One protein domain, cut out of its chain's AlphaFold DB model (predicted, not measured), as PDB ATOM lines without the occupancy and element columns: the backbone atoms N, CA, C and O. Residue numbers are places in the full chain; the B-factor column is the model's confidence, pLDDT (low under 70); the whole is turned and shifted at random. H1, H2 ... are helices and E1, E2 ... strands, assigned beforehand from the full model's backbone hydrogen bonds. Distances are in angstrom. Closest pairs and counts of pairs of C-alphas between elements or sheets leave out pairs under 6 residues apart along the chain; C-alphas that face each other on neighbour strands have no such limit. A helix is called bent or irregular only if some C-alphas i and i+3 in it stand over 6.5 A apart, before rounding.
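Overview. This is residues 39 to 85 of the 97 residues of an uncharacterized protein of Gemmatimonadales bacterium (UniProt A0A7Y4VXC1). One helix, H1, runs along much of a rod-shaped domain, and a small two-stranded hairpin, E1 and E2, sits beside the last part of that helix, where the backbone folds back after it. Residues 39 to 48, with no named element, run beside the first part of H1, and residues 80 to 85 run on past the hairpin toward the other end of the rod. The printed part has 47 residues, with one named helix and two named strands in the order H1, E1, E2; the sheet, order E1 - E2, is antiparallel. The class is mixed, helices and strands, with 23 residues in named elements, under half of the printed part. The whole is only just loose, close to compact, with a radius of gyration of the C-alphas of 11.5 A, and its C-alphas span 38 by 19 by 10 A.

Along the chain. The printed part begins at Arg 39, whose C-alpha is at (15.279, -45.916, 20.347). H1 comprises residues 49 to 65, from C-alpha 49 at (10.193, -57.989, 26.490) to C-alpha 65 at (8.513, -39.928, 44.069), a length of 25.3 A. H1 is irregular, but only just: C-alphas 61 and 64 are 6.6 A apart. E1 comprises residues 67 to 69 and is 6.7 A long. E2 comprises residues 77 to 79, is 6.4 A long and ends at C-alpha 79 at (11.751, -33.741, 39.440).

Arrangement. E1 and E2 form a hairpin of antiparallel neighbour strands, with 149 degrees between their directions. The C-alphas of Phe 67 and Tyr 79 face each other at 4.4 A, and those of Met 69 and Phe 77 at 4.9 A. Across the pair, N 68 and O 78 are within hydrogen-bond range at 2.8 A, as are N 78 and O 68 at 2.9 A. The closest C-alphas of H1 and E1 are those of Arg 59 and Met 69, 6.6 A apart. The closest C-alphas of H1 and E2 are those of Met 62 and Phe 77, 7.7 A apart. In H1, 11 of 13 O i to N i+4 pairs are within hydrogen-bond range.

Size, cuts and confidence. The two C-alphas farthest apart are those of Thr 48 and Leu 84, at 38.0 A; the first and last printed C-alphas, of Arg 39 and Tyr 85, are 29.9 A apart. The printed part has no cut. The link from H1 to E1 is tight, with 1 residue, and the link from E1 to E2 is short, with 7 residues. The mean pLDDT of the printed part is 92.7, and no printed residue is under 70.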
ATOM      1  N   ARG A  39      15.381 -44.744  19.458       87.56
ATOM      2  CA  ARG A  39      15.279 -45.916  20.347       87.56
ATOM      3  C   ARG A  39      15.404 -45.574  21.837       87.56
ATOM      4  O   ARG A  39      15.167 -46.436  22.684       87.56
ATOM      5  N   SER A  40      15.781 -44.335  22.135       90.00
ATOM      6  CA  SER A  40      15.896 -43.791  23.487       90.00
ATOM      7  C   SER A  40      14.554 -43.316  24.038       90.00
ATOM      8  O   SER A  40      14.424 -43.204  25.252       90.00
ATOM      9  N   ASP A  41      13.544 -43.154  23.179       91.25
ATOM     10  CA  ASP A  41      12.147 -42.923  23.551       91.25
ATOM     11  C   ASP A  41      11.682 -43.975  24.595       91.25
ATOM     12  O   ASP A  41      11.853 -45.186  24.376       91.25
ATOM     13  N   PRO A  42      11.118 -43.554  25.747       91.44
ATOM     14  CA  PRO A  42      10.585 -44.449  26.773       91.44
ATOM     15  C   PRO A  42       9.627 -45.520  26.242       91.44
ATOM     16  O   PRO A  42       9.683 -46.677  26.678       91.44
ATOM     17  N   ASP A  43       8.784 -45.144  25.285       91.81
ATOM     18  CA  ASP A  43       7.721 -45.968  24.722       91.81
ATOM     19  C   ASP A  43       8.108 -46.538  23.343       91.81
ATOM     20  O   ASP A  43       7.267 -47.102  22.639       91.81
ATOM     21  N   TYR A  44       9.404 -46.490  22.983       91.31
ATOM     22  CA  TYR A  44       9.935 -47.127  21.777       91.31
ATOM     23  C   TYR A  44       9.475 -48.599  21.689       91.31
ATOM     24  O   TYR A  44       9.720 -49.370  22.628       91.31
ATOM     25  N   PRO A  45       8.809 -49.025  20.598       87.25
ATOM     26  CA  PRO A  45       8.119 -50.315  20.562       87.25
ATOM     27  C   PRO A  45       9.081 -51.508  20.496       87.25
ATOM     28  O   PRO A  45       8.825 -52.550  21.115       87.25
ATOM     29  N   ASP A  46      10.203 -51.366  19.785       88.38
ATOM     30  CA  ASP A  46      11.105 -52.490  19.535       88.38
ATOM     31  C   ASP A  46      11.964 -52.850  20.761       88.38
ATOM     32  O   ASP A  46      12.029 -52.167  21.792       88.38
ATOM     33  N   GLY A  47      12.661 -53.975  20.615       84.56
ATOM     34  CA  GLY A  47      13.480 -54.589  21.647       84.56
ATOM     35  C   GLY A  47      12.794 -55.782  22.308       84.56
ATOM     36  O   GLY A  47      11.664 -56.172  21.999       84.56
ATOM     37  N   THR A  48      13.522 -56.394  23.231       87.62
ATOM     38  CA  THR A  48      13.067 -57.556  23.999       87.62
ATOM     39  C   THR A  48      11.982 -57.174  25.007       87.62
ATOM     40  O   THR A  48      11.937 -56.048  25.508       87.62
ATOM     41  N   PHE A  49      11.153 -58.149  25.392       89.44
ATOM     42  CA  PHE A  49      10.193 -57.989  26.490       89.44
ATOM     43  C   PHE A  49      10.868 -57.468  27.771       89.44
ATOM     44  O   PHE A  49      10.362 -56.544  28.400       89.44
ATOM     45  N   ARG A  50      12.061 -57.986  28.107       88.69
ATOM     46  CA  ARG A  50      12.849 -57.554  29.274       88.69
ATOM     47  C   ARG A  50      13.253 -56.075  29.205       88.69
ATOM     48  O   ARG A  50      13.202 -55.393  30.220       88.69
ATOM     49  N   GLN A  51      13.618 -55.563  28.026       87.62
ATOM     50  CA  GLN A  51      13.948 -54.143  27.846       87.62
ATOM     51  C   GLN A  51      12.719 -53.243  28.039       87.62
ATOM     52  O   GLN A  51      12.812 -52.271  28.787       87.62
ATOM     53  N   ARG A  52      11.564 -53.591  27.448       90.25
ATOM     54  CA  ARG A  52      10.301 -52.864  27.694       90.25
ATOM     55  C   ARG A  52       9.908 -52.909  29.172       90.25
ATOM     56  O   ARG A  52       9.651 -51.864  29.762       90.25
ATOM     57  N   TRP A  53       9.968 -54.088  29.795       91.81
ATOM     58  CA  TRP A  53       9.700 -54.269  31.224       91.81
ATOM     59  C   TRP A  53      10.582 -53.379  32.109       91.81
ATOM     60  O   TRP A  53      10.066 -52.733  33.017       91.81
ATOM     61  N   HIS A  54      11.887 -53.273  31.831       91.88
ATOM     62  CA  HIS A  54      12.780 -52.391  32.593       91.88
ATOM     63  C   HIS A  54      12.423 -50.901  32.453       91.88
ATOM     64  O   HIS A  54      12.516 -50.172  33.441       91.88
ATOM     65  N   ARG A  55      11.975 -50.444  31.269       91.25
ATOM     66  CA  ARG A  55      11.479 -49.064  31.086       91.25
ATOM     67  C   ARG A  55      10.220 -48.820  31.926       91.25
ATOM     68  O   ARG A  55      10.188 -47.875  32.713       91.25
ATOM     69  N   THR A  56       9.241 -49.728  31.864       93.56
ATOM     70  CA  THR A  56       8.020 -49.669  32.690       93.56
ATOM     71  C   THR A  56       8.317 -49.720  34.192       93.56
ATOM     72  O   THR A  56       7.714 -48.973  34.960       93.56
ATOM     73  N   LEU A  57       9.253 -50.571  34.626       95.12
ATOM     74  CA  LEU A  57       9.661 -50.695  36.027       95.12
ATOM     75  C   LEU A  57      10.275 -49.391  36.548       95.12
ATOM     76  O   LEU A  57       9.911 -48.950  37.636       95.12
ATOM     77  N   ARG A  58      11.159 -48.747  35.768       93.50
ATOM     78  CA  ARG A  58      11.748 -47.458  36.151       93.50
ATOM     79  C   ARG A  58      10.679 -46.372  36.255       93.50
ATOM     80  O   ARG A  58      10.626 -45.705  37.281       93.50
ATOM     81  N   ARG A  59       9.793 -46.250  35.258       94.69
ATOM     82  CA  ARG A  59       8.669 -45.295  35.277       94.69
ATOM     83  C   ARG A  59       7.827 -45.450  36.556       94.69
ATOM     84  O   ARG A  59       7.731 -44.509  37.338       94.69
ATOM     85  N   ARG A  60       7.368 -46.674  36.853       96.69
ATOM     86  CA  ARG A  60       6.596 -47.005  38.074       96.69
ATOM     87  C   ARG A  60       7.340 -46.749  39.388       96.69
ATOM     88  O   ARG A  60       6.696 -46.510  40.404       96.69
ATOM     89  N   ALA A  61       8.669 -46.840  39.402       96.94
ATOM     90  CA  ALA A  61       9.468 -46.543  40.589       96.94
ATOM     91  C   ALA A  61       9.667 -45.031  40.799       96.94
ATOM     92  O   ALA A  61       9.702 -44.577  41.944       96.94
ATOM     93  N   MET A  62       9.799 -44.260  39.719       97.12
ATOM     94  CA  MET A  62      10.123 -42.833  39.769       97.12
ATOM     95  C   MET A  62       8.877 -41.952  39.949       97.12
ATOM     96  O   MET A  62       8.891 -41.071  40.805       97.12
ATOM     97  N   GLU A  63       7.781 -42.219  39.233       96.88
ATOM     98  CA  GLU A  63       6.572 -41.369  39.252       96.88
ATOM     99  C   GLU A  63       5.995 -41.110  40.661       96.88
ATOM    100  O   GLU A  63       5.782 -39.944  41.000       96.88
ATOM    101  N   PRO A  64       5.848 -42.111  41.560       98.00
ATOM    102  CA  PRO A  64       5.355 -41.878  42.925       98.00
ATOM    103  C   PRO A  64       6.284 -41.038  43.817       98.00
ATOM    104  O   PRO A  64       5.913 -40.706  44.939       98.00
ATOM    105  N   ARG A  65       7.504 -40.733  43.358       97.19
ATOM    106  CA  ARG A  65       8.513 -39.928  44.069       97.19
ATOM    107  C   ARG A  65       8.584 -38.484  43.549       97.19
ATOM    108  O   ARG A  65       9.546 -37.787  43.852       97.19
ATOM    109  N   GLY A  66       7.596 -38.047  42.763       96.38
ATOM    110  CA  GLY A  66       7.543 -36.695  42.197       96.38
ATOM    111  C   GLY A  66       8.405 -36.512  40.945       96.38
ATOM    112  O   GLY A  66       8.798 -35.393  40.639       96.38
ATOM    113  N   PHE A  67       8.733 -37.592  40.227       97.69
ATOM    114  CA  PHE A  67       9.529 -37.540  38.998       97.69
ATOM    115  C   PHE A  67       8.676 -37.797  37.750       97.69
ATOM    116  O   PHE A  67       8.016 -38.828  37.651       97.69
ATOM    117  N   ALA A  68       8.751 -36.915  36.756       96.19
ATOM    118  CA  ALA A  68       8.125 -37.086  35.449       96.19
ATOM    119  C   ALA A  68       9.102 -37.713  34.440       96.19
ATOM    120  O   ALA A  68      10.270 -37.334  34.368       96.19
ATOM    121  N   MET A  69       8.623 -38.662  33.637       94.94
ATOM    122  CA  MET A  69       9.382 -39.280  32.541       94.94
ATOM    123  C   MET A  69       9.666 -38.261  31.423       94.94
ATOM    124  O   MET A  69       8.730 -37.633  30.925       94.94
ATOM    125  N   PHE A  70      10.915 -38.144  30.960       94.25
ATOM    126  CA  PHE A  70      11.215 -37.320  29.783       94.25
ATOM    127  C   PHE A  70      10.816 -38.028  28.474       94.25
ATOM    128  O   PHE A  70      11.176 -39.194  28.299       94.25
ATOM    129  N   PRO A  71      10.131 -37.366  27.518       92.00
ATOM    130  CA  PRO A  71       9.590 -38.040  26.332       92.00
ATOM    131  C   PRO A  71      10.611 -38.631  25.350       92.00
ATOM    132  O   PRO A  71      10.235 -39.477  24.548       92.00
ATOM    133  N   ALA A  72      11.875 -38.195  25.363       91.12
ATOM    134  CA  ALA A  72      12.880 -38.641  24.386       91.12
ATOM    135  C   ALA A  72      13.949 -39.592  24.958       91.12
ATOM    136  O   ALA A  72      14.722 -40.163  24.187       91.12
ATOM    137  N   GLU A  73      14.009 -39.770  26.282       93.19
ATOM    138  CA  GLU A  73      15.108 -40.474  26.956       93.19
ATOM    139  C   GLU A  73      14.595 -41.356  28.102       93.19
ATOM    140  O   GLU A  73      14.178 -40.875  29.153       93.19
ATOM    141  N   TRP A  74      14.682 -42.680  27.947       90.44
ATOM    142  CA  TRP A  74      14.166 -43.663  28.911       90.44
ATOM    143  C   TRP A  74      14.865 -43.663  30.280       90.44
ATOM    144  O   TRP A  74      14.453 -44.400  31.192       90.44
ATOM    145  N   TRP A  75      15.955 -42.905  30.420       91.19
ATOM    146  CA  TRP A  75      16.712 -42.713  31.657       91.19
ATOM    147  C   TRP A  75      16.473 -41.353  32.321       91.19
ATOM    148  O   TRP A  75      16.722 -41.257  33.520       91.19
ATOM    149  N   HIS A  76      16.014 -40.330  31.591       94.31
ATOM    150  CA  HIS A  76      15.869 -38.976  32.129       94.31
ATOM    151  C   HIS A  76      14.530 -38.825  32.849       94.31
ATOM    152  O   HIS A  76      13.471 -39.201  32.335       94.31
ATOM    153  N   PHE A  77      14.589 -38.244  34.046       96.12
ATOM    154  CA  PHE A  77      13.424 -37.921  34.855       96.12
ATOM    155  C   PHE A  77      13.531 -36.507  35.422       96.12
ATOM    156  O   PHE A  77      14.489 -36.182  36.122       96.12
ATOM    157  N   ASP A  78      12.509 -35.700  35.165       95.56
ATOM    158  CA  ASP A  78      12.364 -34.347  35.696       95.56
ATOM    159  C   ASP A  78      11.724 -34.407  37.087       95.56
ATOM    160  O   ASP A  78      10.604 -34.894  37.231       95.56
ATOM    161  N   TYR A  79      12.387 -33.896  38.126       95.88
ATOM    162  CA  TYR A  79      11.751 -33.741  39.440       95.88
ATOM    163  C   TYR A  79      10.724 -32.600  39.411       95.88
ATOM    164  O   TYR A  79      11.020 -31.545  38.865       95.88
ATOM    165  N   GLN A  80       9.547 -32.774  40.014       95.62
ATOM    166  CA  GLN A  80       8.408 -31.838  39.968       95.62
ATOM    167  C   GLN A  80       8.789 -30.350  40.095       95.62
ATOM    168  O   GLN A  80       8.338 -29.523  39.300       95.62
ATOM    169  N   ASP A  81       9.685 -30.031  41.030       94.69
ATOM    170  CA  ASP A  81      10.092 -28.667  41.369       94.69
ATOM    171  C   ASP A  81      11.448 -28.262  40.763       94.69
ATOM    172  O   ASP A  81      12.028 -27.256  41.172       94.69
ATOM    173  N   TRP A  82      11.978 -29.003  39.776       92.69
ATOM    174  CA  TRP A  82      13.324 -28.780  39.212       92.69
ATOM    175  C   TRP A  82      13.564 -27.331  38.772       92.69
ATOM    176  O   TRP A  82      14.663 -26.808  38.931       92.69
ATOM    177  N   ARG A  83      12.514 -26.657  38.285       92.44
ATOM    178  CA  ARG A  83      12.543 -25.260  37.822       92.44
ATOM    179  C   ARG A  83      12.797 -24.235  38.930       92.44
ATOM    180  O   ARG A  83      13.194 -23.116  38.618       92.44
ATOM    181  N   LEU A  84      12.570 -24.587  40.198       94.25
ATOM    182  CA  LEU A  84      12.864 -23.721  41.347       94.25
ATOM    183  C   LEU A  84      14.363 -23.696  41.684       94.25
ATOM    184  O   LEU A  84      14.838 -22.770  42.344       94.25
ATOM    185  N   TYR A  85      15.121 -24.690  41.218       87.94
ATOM    186  CA  TYR A  85      16.552 -24.804  41.464       87.94
ATOM    187  C   TYR A  85      17.334 -24.184  40.306       87.94
ATOM    188  O   TYR A  85      17.200 -24.573  39.146       87.94
TER     189      TYR A  85